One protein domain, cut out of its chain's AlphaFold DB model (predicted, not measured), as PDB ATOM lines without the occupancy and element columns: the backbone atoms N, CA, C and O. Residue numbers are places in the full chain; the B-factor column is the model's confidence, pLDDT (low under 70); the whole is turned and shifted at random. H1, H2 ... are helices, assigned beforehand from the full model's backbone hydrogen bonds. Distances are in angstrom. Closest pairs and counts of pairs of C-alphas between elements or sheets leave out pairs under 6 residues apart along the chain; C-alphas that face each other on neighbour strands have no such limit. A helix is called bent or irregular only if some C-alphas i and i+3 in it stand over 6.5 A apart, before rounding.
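This is residues 497 to 551 and 564 to 652 of the 657 residues of the protein "Zn(2)-C6 fungal-type domain-containing protein" of Aspergillus arachidicola (UniProt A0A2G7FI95). The model has two lobes of unequal size: a larger one in which H4 and H1 run side by side in opposite directions, with H5 alongside H1 and H6 crossing H5, and a smaller one made of H2 and H3. H7 follows at the end of H6 and forms a corner with it. The printed part has 144 residues with seven named helices, H1 to H7 in order along the chain, and no named strand; the class is all helix. The whole is loose, with a radius of gyration of the C-alphas of 18.0 A, and elongated, spanning 54 by 32 by 29 A.

Find C-alpha 564 at (44.581, 19.805, 196.404); from there H4, the longest helix, runs through residues 564 to 582 over 27.3 A to C-alpha 582 at (19.796, 15.259, 185.808). Look next at H1, residues 498 to 514, which starts at (22.048, 0.693, 189.862) and covers 25.5 A. It is irregular, with C-alphas 499 and 502 8.1 A apart, and has a kink of 25 degrees near residue 505. H5 is residues 598 to 612, 21.6 A, and H6 is residues 621 to 631, 15.3 A. H7 is residues 634 to 640, 9.9 A. In the smaller lobe, find H2 at residues 523 to 528, 9.2 A, and H3 at residues 535 to 550, 22.5 A.

Start at H4, which H1 touches with residues 507 to 514 alone; the closest C-alphas, of Ile 514 and Met 564, are 6.3 A apart. Their lines stand at a shallow tilt of 18 degrees, opposite ways. H1 also touches H5, at a shallow tilt of 32 degrees and the same way; the closest C-alphas are those of Ile 504 and Leu 599, 6.0 A apart. H4 and H5 are near each other. H6 touches H5, about perpendicular at 78 degrees, with the C-alphas of Ala 627 and Val 604 closest at 5.2 A. H4 and H6 only just touch, with 3 pairs of C-alphas within 8 A, the closest being Leu 576 and Leu 623 at 7.0 A. H7 is close to H6 but not clearly touching; the closest C-alphas, of Ile 630 and Trp 636, are 7.1 A apart. H2 and H3 touch at a steep tilt of 46 degrees, opposite ways, with the C-alphas of Val 524 and Leu 541 closest at 5.9 A; both are apart from H1, H4, H5, H6 and H7. Every O i to N i+4 pair is within hydrogen-bond range in H2 to H7, and 11 of 13 are in H1.

The C-alphas farthest apart, of Lys 531 and His 584, are 54.7 A apart. Residues 552 to 563 are cut out, with 16.0 A between C-alphas 551 and 564. The link from H4 to H5, residues 583 to 597, is long. Confidence is low, under 70, at residues 512 to 551, residue 564 and residues 646 to 652.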
ATOM      1  N   PRO A 497      21.672   3.846 193.500       90.50
ATOM      2  CA  PRO A 497      20.845   3.279 192.444       90.50
ATOM      3  C   PRO A 497      21.700   2.631 191.352       90.50
ATOM      4  O   PRO A 497      22.690   3.213 190.908       90.50
ATOM      5  N   GLU A 498      21.280   1.466 190.852       87.44
ATOM      6  CA  GLU A 498      22.048   0.693 189.862       87.44
ATOM      7  C   GLU A 498      22.403   1.512 188.611       87.44
ATOM      8  O   GLU A 498      23.533   1.461 188.132       87.44
ATOM      9  N   ALA A 499      21.470   2.343 188.138       88.31
ATOM     10  CA  ALA A 499      21.657   3.194 186.963       88.31
ATOM     11  C   ALA A 499      22.789   4.233 187.110       88.31
ATOM     12  O   ALA A 499      23.317   4.698 186.101       88.31
ATOM     13  N   HIS A 500      23.168   4.589 188.343       90.38
ATOM     14  CA  HIS A 500      24.183   5.606 188.648       90.38
ATOM     15  C   HIS A 500      25.350   5.064 189.489       90.38
ATOM     16  O   HIS A 500      26.253   5.822 189.845       90.38
ATOM     17  N   ARG A 501      25.368   3.756 189.788       83.81
ATOM     18  CA  ARG A 501      26.320   3.110 190.705       83.81
ATOM     19  C   ARG A 501      27.772   3.430 190.365       83.81
ATOM     20  O   ARG A 501      28.516   3.881 191.231       83.81
ATOM     21  N   THR A 502      28.165   3.233 189.108       83.75
ATOM     22  CA  THR A 502      29.549   3.442 188.659       83.75
ATOM     23  C   THR A 502      29.984   4.899 188.815       83.75
ATOM     24  O   THR A 502      31.086   5.163 189.293       83.75
ATOM     25  N   THR A 503      29.109   5.845 188.468       88.75
ATOM     26  CA  THR A 503      29.379   7.283 188.595       88.75
ATOM     27  C   THR A 503      29.509   7.698 190.059       88.75
ATOM     28  O   THR A 503      30.466   8.376 190.424       88.75
ATOM     29  N   ILE A 504      28.592   7.238 190.918       87.19
ATOM     30  CA  ILE A 504      28.609   7.525 192.358       87.19
ATOM     31  C   ILE A 504      29.894   6.992 193.003       87.19
ATOM     32  O   ILE A 504      30.584   7.731 193.702       87.19
ATOM     33  N   GLN A 505      30.259   5.737 192.727       81.19
ATOM     34  CA  GLN A 505      31.481   5.124 193.259       81.19
ATOM     35  C   GLN A 505      32.743   5.858 192.790       81.19
ATOM     36  O   GLN A 505      33.666   6.070 193.580       81.19
ATOM     37  N   HIS A 506      32.777   6.280 191.524       84.00
ATOM     38  CA  HIS A 506      33.886   7.054 190.982       84.00
ATOM     39  C   HIS A 506      34.056   8.390 191.718       84.00
ATOM     40  O   HIS A 506      35.135   8.651 192.255       84.00
ATOM     41  N   LEU A 507      32.996   9.198 191.812       85.75
ATOM     42  CA  LEU A 507      33.049  10.529 192.427       85.75
ATOM     43  C   LEU A 507      33.341  10.471 193.934       85.75
ATOM     44  O   LEU A 507      34.157  11.253 194.422       85.75
ATOM     45  N   LEU A 508      32.781   9.494 194.656       80.06
ATOM     46  CA  LEU A 508      33.136   9.248 196.060       80.06
ATOM     47  C   LEU A 508      34.617   8.902 196.215       80.06
ATOM     48  O   LEU A 508      35.308   9.478 197.053       80.06
ATOM     49  N   SER A 509      35.139   7.998 195.378       74.50
ATOM     50  CA  SER A 509      36.551   7.613 195.451       74.50
ATOM     51  C   SER A 509      37.495   8.797 195.224       74.50
ATOM     52  O   SER A 509      38.565   8.843 195.825       74.50
ATOM     53  N   ARG A 510      37.102   9.768 194.387       76.56
ATOM     54  CA  ARG A 510      37.870  10.995 194.148       76.56
ATOM     55  C   ARG A 510      37.808  11.947 195.335       76.56
ATOM     56  O   ARG A 510      38.849  12.439 195.756       76.56
ATOM     57  N   LEU A 511      36.625  12.153 195.909       79.50
ATOM     58  CA  LEU A 511      36.451  12.984 197.101       79.50
ATOM     59  C   LEU A 511      37.320  12.504 198.272       79.50
ATOM     60  O   LEU A 511      38.033  13.298 198.881       79.50
ATOM     61  N   HIS A 512      37.323  11.199 198.549       68.88
ATOM     62  CA  HIS A 512      38.105  10.640 199.654       68.88
ATOM     63  C   HIS A 512      39.624  10.707 199.441       68.88
ATOM     64  O   HIS A 512      40.366  10.668 200.418       68.88
ATOM     65  N   ARG A 513      40.106  10.856 198.197       63.38
ATOM     66  CA  ARG A 513      41.533  11.118 197.929       63.38
ATOM     67  C   ARG A 513      41.940  12.540 198.314       63.38
ATOM     68  O   ARG A 513      43.047  12.721 198.797       63.38
ATOM     69  N   ILE A 514      41.040  13.517 198.170       66.38
ATOM     70  CA  ILE A 514      41.295  14.925 198.529       66.38
ATOM     71  C   ILE A 514      41.353  15.109 200.055       66.38
ATOM     72  O   ILE A 514      42.077  15.965 200.549       66.38
ATOM     73  N   GLN A 515      40.612  14.303 200.818       51.66
ATOM     74  CA  GLN A 515      40.557  14.384 202.287       51.66
ATOM     75  C   GLN A 515      41.705  13.648 203.014       51.66
ATOM     76  O   GLN A 515      41.752  13.671 204.245       51.66
ATOM     77  N   ALA A 516      42.602  12.963 202.296       39.62
ATOM     78  CA  ALA A 516      43.595  12.063 202.891       39.62
ATOM     79  C   ALA A 516      44.889  12.745 203.392       39.62
ATOM     80  O   ALA A 516      45.592  12.129 204.193       39.62
ATOM     81  N   ASP A 517      45.156  14.002 203.012       37.78
ATOM     82  CA  ASP A 517      46.304  14.795 203.487       37.78
ATOM     83  C   ASP A 517      45.811  15.964 204.363       37.78
ATOM     84  O   ASP A 517      45.334  16.989 203.875       37.78
ATOM     85  N   ASN A 518      45.833  15.781 205.690       38.47
ATOM     86  CA  ASN A 518      45.230  16.709 206.656       38.47
ATOM     87  C   ASN A 518      46.213  17.781 207.145       38.47
ATOM     88  O   ASN A 518      47.265  17.466 207.683       38.47
ATOM     89  N   ASN A 519      45.802  19.047 207.046       34.78
ATOM     90  CA  ASN A 519      46.457  20.204 207.664       34.78
ATOM     91  C   ASN A 519      46.062  20.348 209.165       34.78
ATOM     92  O   ASN A 519      44.986  19.876 209.549       34.78
ATOM     93  N   PRO A 520      46.858  21.060 209.995       33.94
ATOM     94  CA  PRO A 520      46.664  21.217 211.445       33.94
ATOM     95  C   PRO A 520      45.300  21.756 211.890       33.94
ATOM     96  O   PRO A 520      44.783  22.711 211.306       33.94
ATOM     97  N   ASN A 521      44.764  21.233 213.000       37.72
ATOM     98  CA  ASN A 521      43.542  21.747 213.629       37.72
ATOM     99  C   ASN A 521      43.870  22.646 214.852       37.72
ATOM    100  O   ASN A 521      44.268  22.124 215.897       37.72
ATOM    101  N   PRO A 522      43.673  23.980 214.785       34.88
ATOM    102  CA  PRO A 522      44.048  24.924 215.854       34.88
ATOM    103  C   PRO A 522      43.278  24.737 217.178       34.88
ATOM    104  O   PRO A 522      43.706  25.218 218.220       34.88
ATOM    105  N   ALA A 523      42.192  23.968 217.158       44.91
ATOM    106  CA  ALA A 523      41.386  23.555 218.304       44.91
ATOM    107  C   ALA A 523      42.140  22.853 219.449       44.91
ATOM    108  O   ALA A 523      41.698  22.855 220.599       44.91
ATOM    109  N   VAL A 524      43.231  22.161 219.120       50.50
ATOM    110  CA  VAL A 524      43.870  21.197 220.023       50.50
ATOM    111  C   VAL A 524      44.643  21.895 221.146       50.50
ATOM    112  O   VAL A 524      44.617  21.432 222.287       50.50
ATOM    113  N   ASP A 525      45.277  23.031 220.850       50.88
ATOM    114  CA  ASP A 525      46.042  23.808 221.832       50.88
ATOM    115  C   ASP A 525      45.134  24.406 222.929       50.88
ATOM    116  O   ASP A 525      45.493  24.389 224.110       50.88
ATOM    117  N   ASP A 526      43.914  24.821 222.579       52.06
ATOM    118  CA  ASP A 526      42.939  25.380 223.525       52.06
ATOM    119  C   ASP A 526      42.340  24.317 224.460       52.06
ATOM    120  O   ASP A 526      42.113  24.571 225.649       52.06
ATOM    121  N   PHE A 527      42.153  23.084 223.976       45.81
ATOM    122  CA  PHE A 527      41.740  21.973 224.837       45.81
ATOM    123  C   PHE A 527      42.818  21.579 225.849       45.81
ATOM    124  O   PHE A 527      42.491  21.229 226.982       45.81
ATOM    125  N   LEU A 528      44.102  21.664 225.490       60.03
ATOM    126  CA  LEU A 528      45.201  21.341 226.403       60.03
ATOM    127  C   LEU A 528      45.354  22.349 227.548       60.03
ATOM    128  O   LEU A 528      45.868  21.992 228.612       60.03
ATOM    129  N   ALA A 529      44.863  23.578 227.386       62.28
ATOM    130  CA  ALA A 529      44.894  24.600 228.429       62.28
ATOM    131  C   ALA A 529      43.888  24.349 229.576       62.28
ATOM    132  O   ALA A 529      44.060  24.862 230.686       62.28
ATOM    133  N   ARG A 530      42.852  23.535 229.344       55.94
ATOM    134  CA  ARG A 530      41.832  23.175 230.342       55.94
ATOM    135  C   ARG A 530      42.399  22.245 231.410       55.94
ATOM    136  O   ARG A 530      43.186  21.373 231.081       55.94
ATOM    137  N   LYS A 531      42.016  22.383 232.687       59.81
ATOM    138  CA  LYS A 531      42.511  21.533 233.805       59.81
ATOM    139  C   LYS A 531      41.605  20.342 234.137       59.81
ATOM    140  O   LYS A 531      42.006  19.477 234.907       59.81
ATOM    141  N   ASP A 532      40.413  20.314 233.560       52.69
ATOM    142  CA  ASP A 532      39.323  19.375 233.832       52.69
ATOM    143  C   ASP A 532      39.244  18.207 232.834       52.69
ATOM    144  O   ASP A 532      38.393  17.334 232.968       52.69
ATOM    145  N   ILE A 533      40.154  18.144 231.860       49.22
ATOM    146  CA  ILE A 533      40.241  17.018 230.924       49.22
ATOM    147  C   ILE A 533      40.926  15.804 231.563       49.22
ATOM    148  O   ILE A 533      41.912  15.944 232.298       49.22
ATOM    149  N   SER A 534      40.419  14.603 231.259       53.53
ATOM    150  CA  SER A 534      40.997  13.358 231.771       53.53
ATOM    151  C   SER A 534      42.448  13.183 231.288       53.53
ATOM    152  O   SER A 534      42.802  13.661 230.203       53.53
ATOM    153  N   PRO A 535      43.313  12.491 232.050       48.69
ATOM    154  CA  PRO A 535      44.712  12.281 231.665       48.69
ATOM    155  C   PRO A 535      44.876  11.585 230.306       48.69
ATOM    156  O   PRO A 535      45.820  11.860 229.568       48.69
ATOM    157  N   GLU A 536      43.940  10.701 229.964       41.41
ATOM    158  CA  GLU A 536      43.902   9.974 228.694       41.41
ATOM    159  C   GLU A 536      43.507  10.896 227.536       41.41
ATOM    160  O   GLU A 536      44.160  10.895 226.494       41.41
ATOM    161  N   HIS A 537      42.505  11.754 227.747       43.59
ATOM    162  CA  HIS A 537      42.056  12.712 226.740       43.59
ATOM    163  C   HIS A 537      43.111  13.801 226.490       43.59
ATOM    164  O   HIS A 537      43.368  14.168 225.344       43.59
ATOM    165  N   ARG A 538      43.810  14.247 227.545       56.06
ATOM    166  CA  ARG A 538      44.953  15.164 227.433       56.06
ATOM    167  C   ARG A 538      46.080  14.576 226.591       56.06
ATOM    168  O   ARG A 538      46.547  15.250 225.680       56.06
ATOM    169  N   ARG A 539      46.478  13.323 226.836       47.56
ATOM    170  CA  ARG A 539      47.513  12.657 226.028       47.56
ATOM    171  C   ARG A 539      47.114  12.518 224.565       47.56
ATOM    172  O   ARG A 539      47.962  12.687 223.699       47.56
ATOM    173  N   ALA A 540      45.844  12.225 224.283       43.78
ATOM    174  CA  ALA A 540      45.349  12.119 222.911       43.78
ATOM    175  C   ALA A 540      45.406  13.467 222.166       43.78
ATOM    176  O   ALA A 540      45.760  13.514 220.990       43.78
ATOM    177  N   LEU A 541      45.109  14.567 222.861       44.94
ATOM    178  CA  LEU A 541      45.201  15.922 222.317       44.94
ATOM    179  C   LEU A 541      46.661  16.390 222.169       44.94
ATOM    180  O   LEU A 541      47.010  16.939 221.131       44.94
ATOM    181  N   GLU A 542      47.540  16.111 223.138       53.66
ATOM    182  CA  GLU A 542      48.989  16.375 223.027       53.66
ATOM    183  C   GLU A 542      49.577  15.640 221.821       53.66
ATOM    184  O   GLU A 542      50.237  16.252 220.985       53.66
ATOM    185  N   TYR A 543      49.227  14.361 221.666       45.28
ATOM    186  CA  TYR A 543      49.616  13.539 220.525       45.28
ATOM    187  C   TYR A 543      49.130  14.122 219.190       45.28
ATOM    188  O   TYR A 543      49.894  14.167 218.228       45.28
ATOM    189  N   LYS A 544      47.889  14.621 219.127       42.00
ATOM    190  CA  LYS A 544      47.324  15.236 217.917       42.00
ATOM    191  C   LYS A 544      48.026  16.548 217.543       42.00
ATOM    192  O   LYS A 544      48.399  16.718 216.389       42.00
ATOM    193  N   ARG A 545      48.289  17.433 218.514       53.03
ATOM    194  CA  ARG A 545      49.059  18.675 218.304       53.03
ATOM    195  C   ARG A 545      50.471  18.381 217.804       53.03
ATOM    196  O   ARG A 545      50.969  19.060 216.909       53.03
ATOM    197  N   ASP A 546      51.119  17.391 218.408       49.31
ATOM    198  CA  ASP A 546      52.498  17.039 218.089       49.31
ATOM    199  C   ASP A 546      52.593  16.354 216.710       49.31
ATOM    200  O   ASP A 546      53.594  16.520 216.016       49.31
ATOM    201  N   CYS A 547      51.539  15.666 216.251       42.38
ATOM    202  CA  CYS A 547      51.419  15.187 214.868       42.38
ATOM    203  C   CYS A 547      51.263  16.347 213.870       42.38
ATOM    204  O   CYS A 547      52.020  16.422 212.903       42.38
ATOM    205  N   ASP A 548      50.346  17.276 214.140       40.22
ATOM    206  CA  ASP A 548      50.048  18.419 213.268       40.22
ATOM    207  C   ASP A 548      51.262  19.360 213.108       40.22
ATOM    208  O   ASP A 548      51.537  19.884 212.028       40.22
ATOM    209  N   ARG A 549      52.043  19.557 214.181       43.84
ATOM    210  CA  ARG A 549      53.219  20.444 214.190       43.84
ATOM    211  C   ARG A 549      54.456  19.820 213.519       43.84
ATOM    212  O   ARG A 549      55.335  20.560 213.084       43.84
ATOM    213  N   ASN A 550      54.505  18.490 213.396       42.31
ATOM    214  CA  ASN A 550      55.593  17.743 212.750       42.31
ATOM    215  C   ASN A 550      55.366  17.479 211.246       42.31
ATOM    216  O   ASN A 550      56.280  16.997 210.583       42.31
ATOM    217  N   GLN A 551      54.187  17.801 210.694       39.41
ATOM    218  CA  GLN A 551      53.884  17.680 209.256       39.41
ATOM    219  C   GLN A 551      54.270  18.920 208.428       39.41
ATOM    220  O   GLN A 551      54.221  18.877 207.204       39.41
ATOM    221  N   MET A 564      45.870  20.232 195.816       59.34
ATOM    222  CA  MET A 564      44.581  19.805 196.404       59.34
ATOM    223  C   MET A 564      43.398  20.688 195.959       59.34
ATOM    224  O   MET A 564      42.277  20.213 195.776       59.34
ATOM    225  N   THR A 565      43.659  21.979 195.739       70.62
ATOM    226  CA  THR A 565      42.712  22.953 195.190       70.62
ATOM    227  C   THR A 565      42.271  22.617 193.762       70.62
ATOM    228  O   THR A 565      41.083  22.716 193.457       70.62
ATOM    229  N   ASP A 566      43.188  22.189 192.896       74.38
ATOM    230  CA  ASP A 566      42.890  21.806 191.513       74.38
ATOM    231  C   ASP A 566      42.104  20.493 191.469       74.38
ATOM    232  O   ASP A 566      41.105  20.394 190.753       74.38
ATOM    233  N   GLN A 567      42.459  19.530 192.324       76.75
ATOM    234  CA  GLN A 567      41.705  18.282 192.473       76.75
ATOM    235  C   GLN A 567      40.271  18.538 192.961       76.75
ATOM    236  O   GLN A 567      39.324  17.952 192.430       76.75
ATOM    237  N   ALA A 568      40.086  19.456 193.918       81.00
ATOM    238  CA  ALA A 568      38.762  19.883 194.372       81.00
ATOM    239  C   ALA A 568      37.963  20.562 193.249       81.00
ATOM    240  O   ALA A 568      36.804  20.209 193.024       81.00
ATOM    241  N   ARG A 569      38.579  21.475 192.484       83.62
ATOM    242  CA  ARG A 569      37.930  22.121 191.327       83.62
ATOM    243  C   ARG A 569      37.521  21.105 190.260       83.62
ATOM    244  O   ARG A 569      36.422  21.206 189.709       83.62
ATOM    245  N   GLN A 570      38.366  20.118 189.977       86.06
ATOM    246  CA  GLN A 570      38.069  19.070 189.005       86.06
ATOM    247  C   GLN A 570      36.943  18.148 189.490       86.06
ATOM    248  O   GLN A 570      36.045  17.834 188.709       86.06
ATOM    249  N   LEU A 571      36.941  17.766 190.774       91.62
ATOM    250  CA  LEU A 571      35.844  17.003 191.374       91.62
ATOM    251  C   LEU A 571      34.514  17.747 191.225       91.62
ATOM    252  O   LEU A 571      33.549  17.183 190.715       91.62
ATOM    253  N   PHE A 572      34.457  19.019 191.630       93.94
ATOM    254  CA  PHE A 572      33.224  19.797 191.517       93.94
ATOM    255  C   PHE A 572      32.792  20.020 190.072       93.94
ATOM    256  O   PHE A 572      31.596  20.082 189.809       93.94
ATOM    257  N   SER A 573      33.734  20.102 189.131       92.44
ATOM    258  CA  SER A 573      33.410  20.193 187.705       92.44
ATOM    259  C   SER A 573      32.696  18.932 187.212       92.44
ATOM    260  O   SER A 573      31.702  19.035 186.502       92.44
ATOM    261  N   GLU A 574      33.140  17.743 187.626       92.94
ATOM    262  CA  GLU A 574      32.481  16.481 187.264       92.94
ATOM    263  C   GLU A 574      31.135  16.293 187.967       92.94
ATOM    264  O   GLU A 574      30.157  15.903 187.327       92.94
ATOM    265  N   VAL A 575      31.042  16.643 189.254       93.75
ATOM    266  CA  VAL A 575      29.758  16.658 189.975       93.75
ATOM    267  C   VAL A 575      28.782  17.617 189.298       93.75
ATOM    268  O   VAL A 575      27.602  17.301 189.162       93.75
ATOM    269  N   LEU A 576      29.264  18.770 188.828       93.00
ATOM    270  CA  LEU A 576      28.431  19.748 188.145       93.00
ATOM    271  C   LEU A 576      27.893  19.227 186.809       93.00
ATOM    272  O   LEU A 576      26.748  19.520 186.474       93.00
ATOM    273  N   VAL A 577      28.676  18.441 186.062       93.50
ATOM    274  CA  VAL A 577      28.208  17.797 184.823       93.50
ATOM    275  C   VAL A 577      27.024  16.875 185.112       93.50
ATOM    276  O   VAL A 577      26.004  16.957 184.427       93.50
ATOM    277  N   GLU A 578      27.122  16.036 186.144       93.00
ATOM    278  CA  GLU A 578      26.026  15.141 186.534       93.00
ATOM    279  C   GLU A 578      24.822  15.926 187.073       93.00
ATOM    280  O   GLU A 578      23.689  15.669 186.666       93.00
ATOM    281  N   TYR A 579      25.068  16.953 187.894       90.75
ATOM    282  CA  TYR A 579      24.034  17.860 188.386       90.75
ATOM    283  C   TYR A 579      23.274  18.514 187.226       90.75
ATOM    284  O   TYR A 579      22.063  18.403 187.148       90.75
ATOM    285  N   GLN A 580      23.947  19.126 186.251       90.25
ATOM    286  CA  GLN A 580      23.275  19.780 185.118       90.25
ATOM    287  C   GLN A 580      22.526  18.798 184.207       90.25
ATOM    288  O   GLN A 580      21.536  19.164 183.569       90.25
ATOM    289  N   LYS A 581      23.002  17.553 184.127       89.31
ATOM    290  CA  LYS A 581      22.411  16.509 183.292       89.31
ATOM    291  C   LYS A 581      21.088  15.986 183.843       89.31
ATOM    292  O   LYS A 581      20.211  15.650 183.051       89.31
ATOM    293  N   PHE A 582      20.952  15.892 185.165       86.25
ATOM    294  CA  PHE A 582      19.796  15.259 185.808       86.25
ATOM    295  C   PHE A 582      18.952  16.220 186.650       86.25
ATOM    296  O   PHE A 582      17.746  16.010 186.808       86.25
ATOM    297  N   ASN A 583      19.548  17.295 187.160       80.38
ATOM    298  CA  ASN A 583      18.868  18.309 187.944       80.38
ATOM    299  C   ASN A 583      18.248  19.377 187.023       80.38
ATOM    300  O   ASN A 583      18.871  20.361 186.629       80.38
ATOM    301  N   HIS A 584      16.977  19.170 186.676       81.62
ATOM    302  CA  HIS A 584      16.148  20.126 185.934       81.62
ATOM    303  C   HIS A 584      15.246  20.942 186.878       81.62
ATOM    304  O   HIS A 584      14.033  21.000 186.684       81.62
ATOM    305  N   GLY A 585      15.832  21.536 187.925       75.50
ATOM    306  CA  GLY A 585      15.089  22.209 189.003       75.50
ATOM    307  C   GLY A 585      14.649  21.259 190.120       75.50
ATOM    308  O   GLY A 585      13.678  21.538 190.819       75.50
ATOM    309  N   ALA A 586      15.346  20.132 190.245       83.38
ATOM    310  CA  ALA A 586      15.164  19.162 191.312       83.38
ATOM    311  C   ALA A 586      16.040  19.528 192.521       83.38
ATOM    312  O   ALA A 586      16.917  20.390 192.447       83.38
ATOM    313  N   MET A 587      15.842  18.845 193.637       85.38
ATOM    314  CA  MET A 587      16.614  19.054 194.854       85.38
ATOM    315  C   MET A 587      17.933  18.267 194.860       85.38
ATOM    316  O   MET A 587      18.965  18.810 195.237       85.38
ATOM    317  N   TRP A 588      17.923  17.013 194.399       92.88
ATOM    318  CA  TRP A 588      19.076  16.096 194.480       92.88
ATOM    319  C   TRP A 588      19.924  16.070 193.200       92.88
ATOM    320  O   TRP A 588      19.428  16.405 192.120       92.88
ATOM    321  N   ILE A 589      21.193  15.639 193.286       92.12
ATOM    322  CA  ILE A 589      22.128  15.615 192.137       92.12
ATOM    323  C   ILE A 589      21.556  14.812 190.959       92.12
ATOM    324  O   ILE A 589      21.584  15.280 189.825       92.12
ATOM    325  N   PHE A 590      20.977  13.637 191.230       92.62
ATOM    326  CA  PHE A 590      20.377  12.763 190.211       92.62
ATOM    327  C   PHE A 590      18.855  12.954 190.048       92.62
ATOM    328  O   PHE A 590      18.190  12.165 189.374       92.62
ATOM    329  N   GLY A 591      18.296  14.018 190.633       90.19
ATOM    330  CA  GLY A 591      16.887  14.396 190.535       90.19
ATOM    331  C   GLY A 591      15.952  13.746 191.568       90.19
ATOM    332  O   GLY A 591      16.231  12.693 192.138       90.19
ATOM    333  N   ASP A 592      14.781  14.353 191.780       88.38
ATOM    334  CA  ASP A 592      13.870  13.998 192.888       88.38
ATOM    335  C   ASP A 592      13.211  12.628 192.760       88.38
ATOM    336  O   ASP A 592      12.812  12.029 193.753       88.38
ATOM    337  N   LYS A 593      13.119  12.104 191.534       87.25
ATOM    338  CA  LYS A 593      12.636  10.737 191.301       87.25
ATOM    339  C   LYS A 593      13.606   9.684 191.834       87.25
ATOM    340  O   LYS A 593      13.164   8.594 192.178       87.25
ATOM    341  N   ILE A 594      14.901   9.997 191.835       89.56
ATOM    342  CA  ILE A 594      15.947   9.141 192.395       89.56
ATOM    343  C   ILE A 594      16.054   9.376 193.904       89.56
ATOM    344  O   ILE A 594      16.205   8.419 194.660       89.56
ATOM    345  N   GLY A 595      15.894  10.629 194.337       89.12
ATOM    346  CA  GLY A 595      16.023  11.013 195.737       89.12
ATOM    347  C   GLY A 595      17.489  11.185 196.161       89.12
ATOM    348  O   GLY A 595      18.377  11.209 195.304       89.12
ATOM    349  N   PRO A 596      17.753  11.332 197.473       92.75
ATOM    350  CA  PRO A 596      19.102  11.531 197.990       92.75
ATOM    351  C   PRO A 596      19.964  10.289 197.790       92.75
ATOM    352  O   PRO A 596      19.554   9.166 198.090       92.75
ATOM    353  N   THR A 597      21.198  10.500 197.346       95.00
ATOM    354  CA  THR A 597      22.209   9.450 197.233       95.00
ATOM    355  C   THR A 597      23.312   9.639 198.265       95.00
ATOM    356  O   THR A 597      23.477  10.705 198.859       95.00
ATOM    357  N   VAL A 598      24.129   8.604 198.457       91.25
ATOM    358  CA  VAL A 598      25.340   8.711 199.287       91.25
ATOM    359  C   VAL A 598      26.297   9.798 198.772       91.25
ATOM    360  O   VAL A 598      27.012  10.406 199.561       91.25
ATOM    361  N   LEU A 599      26.281  10.098 197.468       93.25
ATOM    362  CA  LEU A 599      27.088  11.176 196.906       93.25
ATOM    363  C   LEU A 599      26.615  12.547 197.402       93.25
ATOM    364  O   LEU A 599      27.458  13.366 197.759       93.25
ATOM    365  N   ASP A 600      25.299  12.781 197.472       94.25
ATOM    366  CA  ASP A 600      24.730  14.032 197.991       94.25
ATOM    367  C   ASP A 600      25.201  14.278 199.434       94.25
ATOM    368  O   ASP A 600      25.721  15.349 199.742       94.25
ATOM    369  N   ALA A 601      25.118  13.258 200.297       90.62
ATOM    370  CA  ALA A 601      25.532  13.360 201.699       90.62
ATOM    371  C   ALA A 601      27.005  13.783 201.853       90.62
ATOM    372  O   ALA A 601      27.338  14.640 202.672       90.62
ATOM    373  N   HIS A 602      27.889  13.208 201.039       90.50
ATOM    374  CA  HIS A 602      29.326  13.480 201.089       90.50
ATOM    375  C   HIS A 602      29.708  14.823 200.458       90.50
ATOM    376  O   HIS A 602      30.525  15.559 201.013       90.50
ATOM    377  N   ILE A 603      29.108  15.171 199.319       93.00
ATOM    378  CA  ILE A 603      29.393  16.427 198.618       93.00
ATOM    379  C   ILE A 603      28.877  17.627 199.408       93.00
ATOM    380  O   ILE A 603      29.600  18.614 199.530       93.00
ATOM    381  N   VAL A 604      27.677  17.551 199.986       92.69
ATOM    382  CA  VAL A 604      27.129  18.647 200.799       92.69
ATOM    383  C   VAL A 604      27.981  18.871 202.045       92.69
ATOM    384  O   VAL A 604      28.346  20.011 202.321       92.69
ATOM    385  N   ALA A 605      28.392  17.803 202.737       88.75
ATOM    386  CA  ALA A 605      29.306  17.908 203.877       88.75
ATOM    387  C   ALA A 605      30.656  18.536 203.494       88.75
ATOM    388  O   ALA A 605      31.188  19.372 204.226       88.75
ATOM    389  N   PHE A 606      31.200  18.183 202.327       90.12
ATOM    390  CA  PHE A 606      32.449  18.769 201.851       90.12
ATOM    391  C   PHE A 606      32.300  20.246 201.461       90.12
ATOM    392  O   PHE A 606      33.158  21.055 201.803       90.12
ATOM    393  N   ILE A 607      31.201  20.628 200.805       90.12
ATOM    394  CA  ILE A 607      30.917  22.032 200.474       90.12
ATOM    395  C   ILE A 607      30.711  22.855 201.751       90.12
ATOM    396  O   ILE A 607      31.292  23.930 201.864       90.12
ATOM    397  N   ALA A 608      29.957  22.341 202.727       86.12
ATOM    398  CA  ALA A 608      29.776  22.978 204.032       86.12
ATOM    399  C   ALA A 608      31.129  23.232 204.716       86.12
ATOM    400  O   ALA A 608      31.402  24.337 205.179       86.12
ATOM    401  N   ARG A 609      32.035  22.246 204.659       83.19
ATOM    402  CA  ARG A 609      33.404  22.387 205.159       83.19
ATOM    403  C   ARG A 609      34.202  23.473 204.452       83.19
ATOM    404  O   ARG A 609      34.925  24.203 205.124       83.19
ATOM    405  N   LEU A 610      34.087  23.584 203.130       81.88
ATOM    406  CA  LEU A 610      34.757  24.637 202.364       81.88
ATOM    407  C   LEU A 610      34.185  26.028 202.664       81.88
ATOM    408  O   LEU A 610      34.952  26.985 202.711       81.88
ATOM    409  N   ILE A 611      32.877  26.142 202.910       82.88
ATOM    410  CA  ILE A 611      32.230  27.395 203.331       82.88
ATOM    411  C   ILE A 611      32.752  27.824 204.710       82.88
ATOM    412  O   ILE A 611      33.206  28.957 204.872       82.88
ATOM    413  N   ASP A 612      32.784  26.909 205.682       78.44
ATOM    414  CA  ASP A 612      33.224  27.221 207.048       78.44
ATOM    415  C   ASP A 612      34.697  27.656 207.132       78.44
ATOM    416  O   ASP A 612      35.068  28.406 208.032       78.44
ATOM    417  N   ILE A 613      35.545  27.203 206.199       75.06
ATOM    418  CA  ILE A 613      36.959  27.615 206.105       75.06
ATOM    419  C   ILE A 613      37.207  28.729 205.074       75.06
ATOM    420  O   ILE A 613      38.362  29.020 204.765       75.06
ATOM    421  N   HIS A 614      36.151  29.357 204.548       76.69
ATOM    422  CA  HIS A 614      36.210  30.471 203.593       76.69
ATOM    423  C   HIS A 614      36.882  30.146 202.241       76.69
ATOM    424  O   HIS A 614      37.500  31.009 201.620       76.69
ATOM    425  N   LEU A 615      36.734  28.909 201.759       78.12
ATOM    426  CA  LEU A 615      37.195  28.432 200.446       78.12
ATOM    427  C   LEU A 615      36.034  28.090 199.494       78.12
ATOM    428  O   LEU A 615      36.174  27.297 198.562       78.12
ATOM    429  N   GLU A 616      34.870  28.701 199.694       83.94
ATOM    430  CA  GLU A 616      33.686  28.510 198.846       83.94
ATOM    431  C   GLU A 616      33.903  28.894 197.370       83.94
ATOM    432  O   GLU A 616      33.227  28.359 196.493       83.94
ATOM    433  N   GLU A 617      34.897  29.734 197.058       84.00
ATOM    434  CA  GLU A 617      35.298  30.090 195.684       84.00
ATOM    435  C   GLU A 617      35.796  28.904 194.833       84.00
ATOM    436  O   GLU A 617      35.922  29.002 193.606       84.00
ATOM    437  N   LEU A 618      36.102  27.770 195.470       84.00
ATOM    438  CA  LEU A 618      36.457  26.527 194.786       84.00
ATOM    439  C   LEU A 618      35.228  25.798 194.236       84.00
ATOM    440  O   LEU A 618      35.349  25.004 193.304       84.00
ATOM    441  N   VAL A 619      34.053  26.084 194.799       89.88
ATOM    442  CA  VAL A 619      32.788  25.432 194.476       89.88
ATOM    443  C   VAL A 619      32.048  26.265 193.423       89.88
ATOM    444  O   VAL A 619      31.816  27.455 193.639       89.88
ATOM    445  N   PRO A 620      31.616  25.678 192.292       93.19
ATOM    446  CA  PRO A 620      30.756  26.357 191.327       93.19
ATOM    447  C   PRO A 620      29.476  26.897 191.980       93.19
ATOM    448  O   PRO A 620      28.853  26.210 192.789       93.19
ATOM    449  N   SER A 621      29.035  28.095 191.588       91.25
ATOM    450  CA  SER A 621      27.893  28.793 192.210       91.25
ATOM    451  C   SER A 621      26.608  27.960 192.269       91.25
ATOM    452  O   SER A 621      25.895  27.996 193.266       91.25
ATOM    453  N   GLN A 622      26.342  27.154 191.240       91.06
ATOM    454  CA  GLN A 622      25.197  26.238 191.187       91.06
ATOM    455  C   GLN A 622      25.243  25.190 192.310       91.06
ATOM    456  O   GLN A 622      24.235  24.959 192.976       91.06
ATOM    457  N   LEU A 623      26.419  24.609 192.569       93.06
ATOM    458  CA  LEU A 623      26.607  23.637 193.648       93.06
ATOM    459  C   LEU A 623      26.591  24.300 195.031       93.06
ATOM    460  O   LEU A 623      26.134  23.683 195.987       93.06
ATOM    461  N   GLN A 624      27.010  25.566 195.143       91.81
ATOM    462  CA  GLN A 624      26.843  26.330 196.385       91.81
ATOM    463  C   GLN A 624      25.362  26.547 196.721       91.81
ATOM    464  O   GLN A 624      24.960  26.356 197.867       91.81
ATOM    465  N   THR A 625      24.540  26.937 195.738       91.44
ATOM    466  CA  THR A 625      23.089  27.099 195.928       91.44
ATOM    467  C   THR A 625      22.430  25.773 196.298       91.44
ATOM    468  O   THR A 625      21.641  25.730 197.237       91.44
ATOM    469  N   TYR A 626      22.798  24.693 195.607       93.81
ATOM    470  CA  TYR A 626      22.347  23.335 195.915       93.81
ATOM    471  C   TYR A 626      22.679  22.926 197.359       93.81
ATOM    472  O   TYR A 626      21.787  22.513 198.095       93.81
ATOM    473  N   ALA A 627      23.931  23.100 197.796       92.12
ATOM    474  CA  ALA A 627      24.333  22.732 199.150       92.12
ATOM    475  C   ALA A 627      23.590  23.562 200.203       92.12
ATOM    476  O   ALA A 627      23.101  23.000 201.177       92.12
ATOM    477  N   LYS A 628      23.437  24.879 199.992       91.31
ATOM    478  CA  LYS A 628      22.676  25.756 200.900       91.31
ATOM    479  C   LYS A 628      21.225  25.304 201.061       91.31
ATOM    480  O   LYS A 628      20.760  25.215 202.188       91.31
ATOM    481  N   ALA A 629      20.558  24.932 199.969       91.69
ATOM    482  CA  ALA A 629      19.187  24.427 200.028       91.69
ATOM    483  C   ALA A 629      19.061  23.129 200.852       91.69
ATOM    484  O   ALA A 629      18.067  22.938 201.543       91.69
ATOM    485  N   ILE A 630      20.067  22.246 200.809       91.56
ATOM    486  CA  ILE A 630      20.079  21.014 201.617       91.56
ATOM    487  C   ILE A 630      20.414  21.304 203.083       91.56
ATOM    488  O   ILE A 630      19.825  20.696 203.973       91.56
ATOM    489  N   MET A 631      21.324  22.242 203.351       91.00
ATOM    490  CA  MET A 631      21.682  22.634 204.720       91.00
ATOM    491  C   MET A 631      20.530  23.326 205.473       91.00
ATOM    492  O   MET A 631      20.552  23.386 206.696       91.00
ATOM    493  N   GLU A 632      19.510  23.822 204.764       90.62
ATOM    494  CA  GLU A 632      18.283  24.390 205.346       90.62
ATOM    495  C   GLU A 632      17.225  23.328 205.713       90.62
ATOM    496  O   GLU A 632      16.184  23.656 206.286       90.62
ATOM    497  N   LEU A 633      17.460  22.052 205.390       90.75
ATOM    498  CA  LEU A 633      16.521  20.978 205.701       90.75
ATOM    499  C   LEU A 633      16.495  20.636 207.202       90.75
ATOM    500  O   LEU A 633      17.546  20.617 207.850       90.75
ATOM    501  N   PRO A 634      15.331  20.228 207.747       87.75
ATOM    502  CA  PRO A 634      15.220  19.751 209.127       87.75
ATOM    503  C   PRO A 634      16.151  18.578 209.458       87.75
ATOM    504  O   PRO A 634      16.618  18.454 210.588       87.75
ATOM    505  N   GLU A 635      16.427  17.701 208.492       87.56
ATOM    506  CA  GLU A 635      17.321  16.555 208.653       87.56
ATOM    507  C   GLU A 635      18.773  16.996 208.859       87.56
ATOM    508  O   GLU A 635      19.464  16.439 209.713       87.56
ATOM    509  N   TRP A 636      19.222  18.018 208.122       86.62
ATOM    510  CA  TRP A 636      20.547  18.603 208.313       86.62
ATOM    511  C   TRP A 636      20.652  19.255 209.688       86.62
ATOM    512  O   TRP A 636      21.603  18.990 210.418       86.62
ATOM    513  N   GLU A 637      19.635  20.022 210.084       83.56
ATOM    514  CA  GLU A 637      19.578  20.646 211.408       83.56
ATOM    515  C   GLU A 637      19.535  19.607 212.537       83.56
ATOM    516  O   GLU A 637      20.137  19.801 213.584       83.56
ATOM    517  N   THR A 638      18.892  18.458 212.327       82.75
ATOM    518  CA  THR A 638      18.878  17.366 213.316       82.75
ATOM    519  C   THR A 638      20.271  16.762 213.514       82.75
ATOM    520  O   THR A 638      20.638  16.409 214.635       82.75
ATOM    521  N   VAL A 639      21.043  16.627 212.432       78.56
ATOM    522  CA  VAL A 639      22.389  16.032 212.463       78.56
ATOM    523  C   VAL A 639      23.430  17.031 212.960       78.56
ATOM    524  O   VAL A 639      24.274  16.672 213.776       78.56
ATOM    525  N   MET A 640      23.377  18.269 212.473       79.50
ATOM    526  CA  MET A 640      24.372  19.298 212.768       79.50
ATOM    527  C   MET A 640      24.013  20.137 213.995       79.50
ATOM    528  O   MET A 640      24.912  20.709 214.596       79.50
ATOM    529  N   GLN A 641      22.741  20.220 214.389       79.69
ATOM    530  CA  GLN A 641      22.256  21.001 215.540       79.69
ATOM    531  C   GLN A 641      22.743  22.462 215.529       79.69
ATOM    532  O   GLN A 641      23.188  22.994 216.548       79.69
ATOM    533  N   GLY A 642      22.748  23.097 214.352       74.12
ATOM    534  CA  GLY A 642      23.279  24.449 214.158       74.12
ATOM    535  C   GLY A 642      24.805  24.589 214.287       74.12
ATOM    536  O   GLY A 642      25.316  25.711 214.262       74.12
ATOM    537  N   MET A 643      25.553  23.489 214.425       73.94
ATOM    538  CA  MET A 643      27.010  23.506 214.571       73.94
ATOM    539  C   MET A 643      27.726  23.633 213.219       73.94
ATOM    540  O   MET A 643      27.335  22.978 212.247       73.94
ATOM    541  N   PRO A 644      28.829  24.402 213.144       76.94
ATOM    542  CA  PRO A 644      29.709  24.381 211.983       76.94
ATOM    543  C   PRO A 644      30.429  23.032 211.863       76.94
ATOM    544  O   PRO A 644      30.708  22.342 212.845       76.94
ATOM    545  N   THR A 645      30.825  22.685 210.643       71.94
ATOM    546  CA  THR A 645      31.679  21.525 210.345       71.94
ATOM    547  C   THR A 645      33.117  21.707 210.852       71.94
ATOM    548  O   THR A 645      33.904  20.757 210.898       71.94
ATOM    549  N   VAL A 646      33.502  22.938 211.211       62.72
ATOM    550  CA  VAL A 646      34.752  23.256 211.909       62.72
ATOM    551  C   VAL A 646      34.468  23.414 213.392       62.72
ATOM    552  O   VAL A 646      33.833  24.373 213.816       62.72
ATOM    553  N   TRP A 647      35.006  22.511 214.205       58.38
ATOM    554  CA  TRP A 647      34.941  22.685 215.649       58.38
ATOM    555  C   TRP A 647      35.789  23.893 216.096       58.38
ATOM    556  O   TRP A 647      36.951  24.017 215.702       58.38
ATOM    557  N   ASN A 648      35.217  24.758 216.939       52.22
ATOM    558  CA  ASN A 648      35.878  25.892 217.593       52.22
ATOM    559  C   ASN A 648      35.599  25.834 219.112       52.22
ATOM    560  O   ASN A 648      34.451  25.587 219.494       52.22
ATOM    561  N   PRO A 649      36.593  26.116 219.978       43.12
ATOM    562  CA  PRO A 649      36.428  26.203 221.434       43.12
ATOM    563  C   PRO A 649      35.249  27.042 221.942       43.12
ATOM    564  O   PRO A 649      34.743  26.780 223.034       43.12
ATOM    565  N   SER A 650      34.779  28.028 221.173       43.78
ATOM    566  CA  SER A 650      33.610  28.849 221.518       43.78
ATOM    567  C   SER A 650      32.275  28.090 221.527       43.78
ATOM    568  O   SER A 650      31.289  28.632 222.018       43.78
ATOM    569  N   LEU A 651      32.227  26.868 220.982       45.59
ATOM    570  CA  LEU A 651      31.019  26.037 220.866       45.59
ATOM    571  C   LEU A 651      30.782  25.119 222.078       45.59
ATOM    572  O   LEU A 651      29.775  24.423 222.132       45.59
ATOM    573  N   GLY A 652      31.683  25.129 223.065       42.97
ATOM    574  CA  GLY A 652      31.570  24.315 224.278       42.97
ATOM    575  C   GLY A 652      32.188  22.908 224.168       42.97
ATOM    576  O   GLY A 652      32.804  22.558 223.157       42.97
TER     577      GLY A 652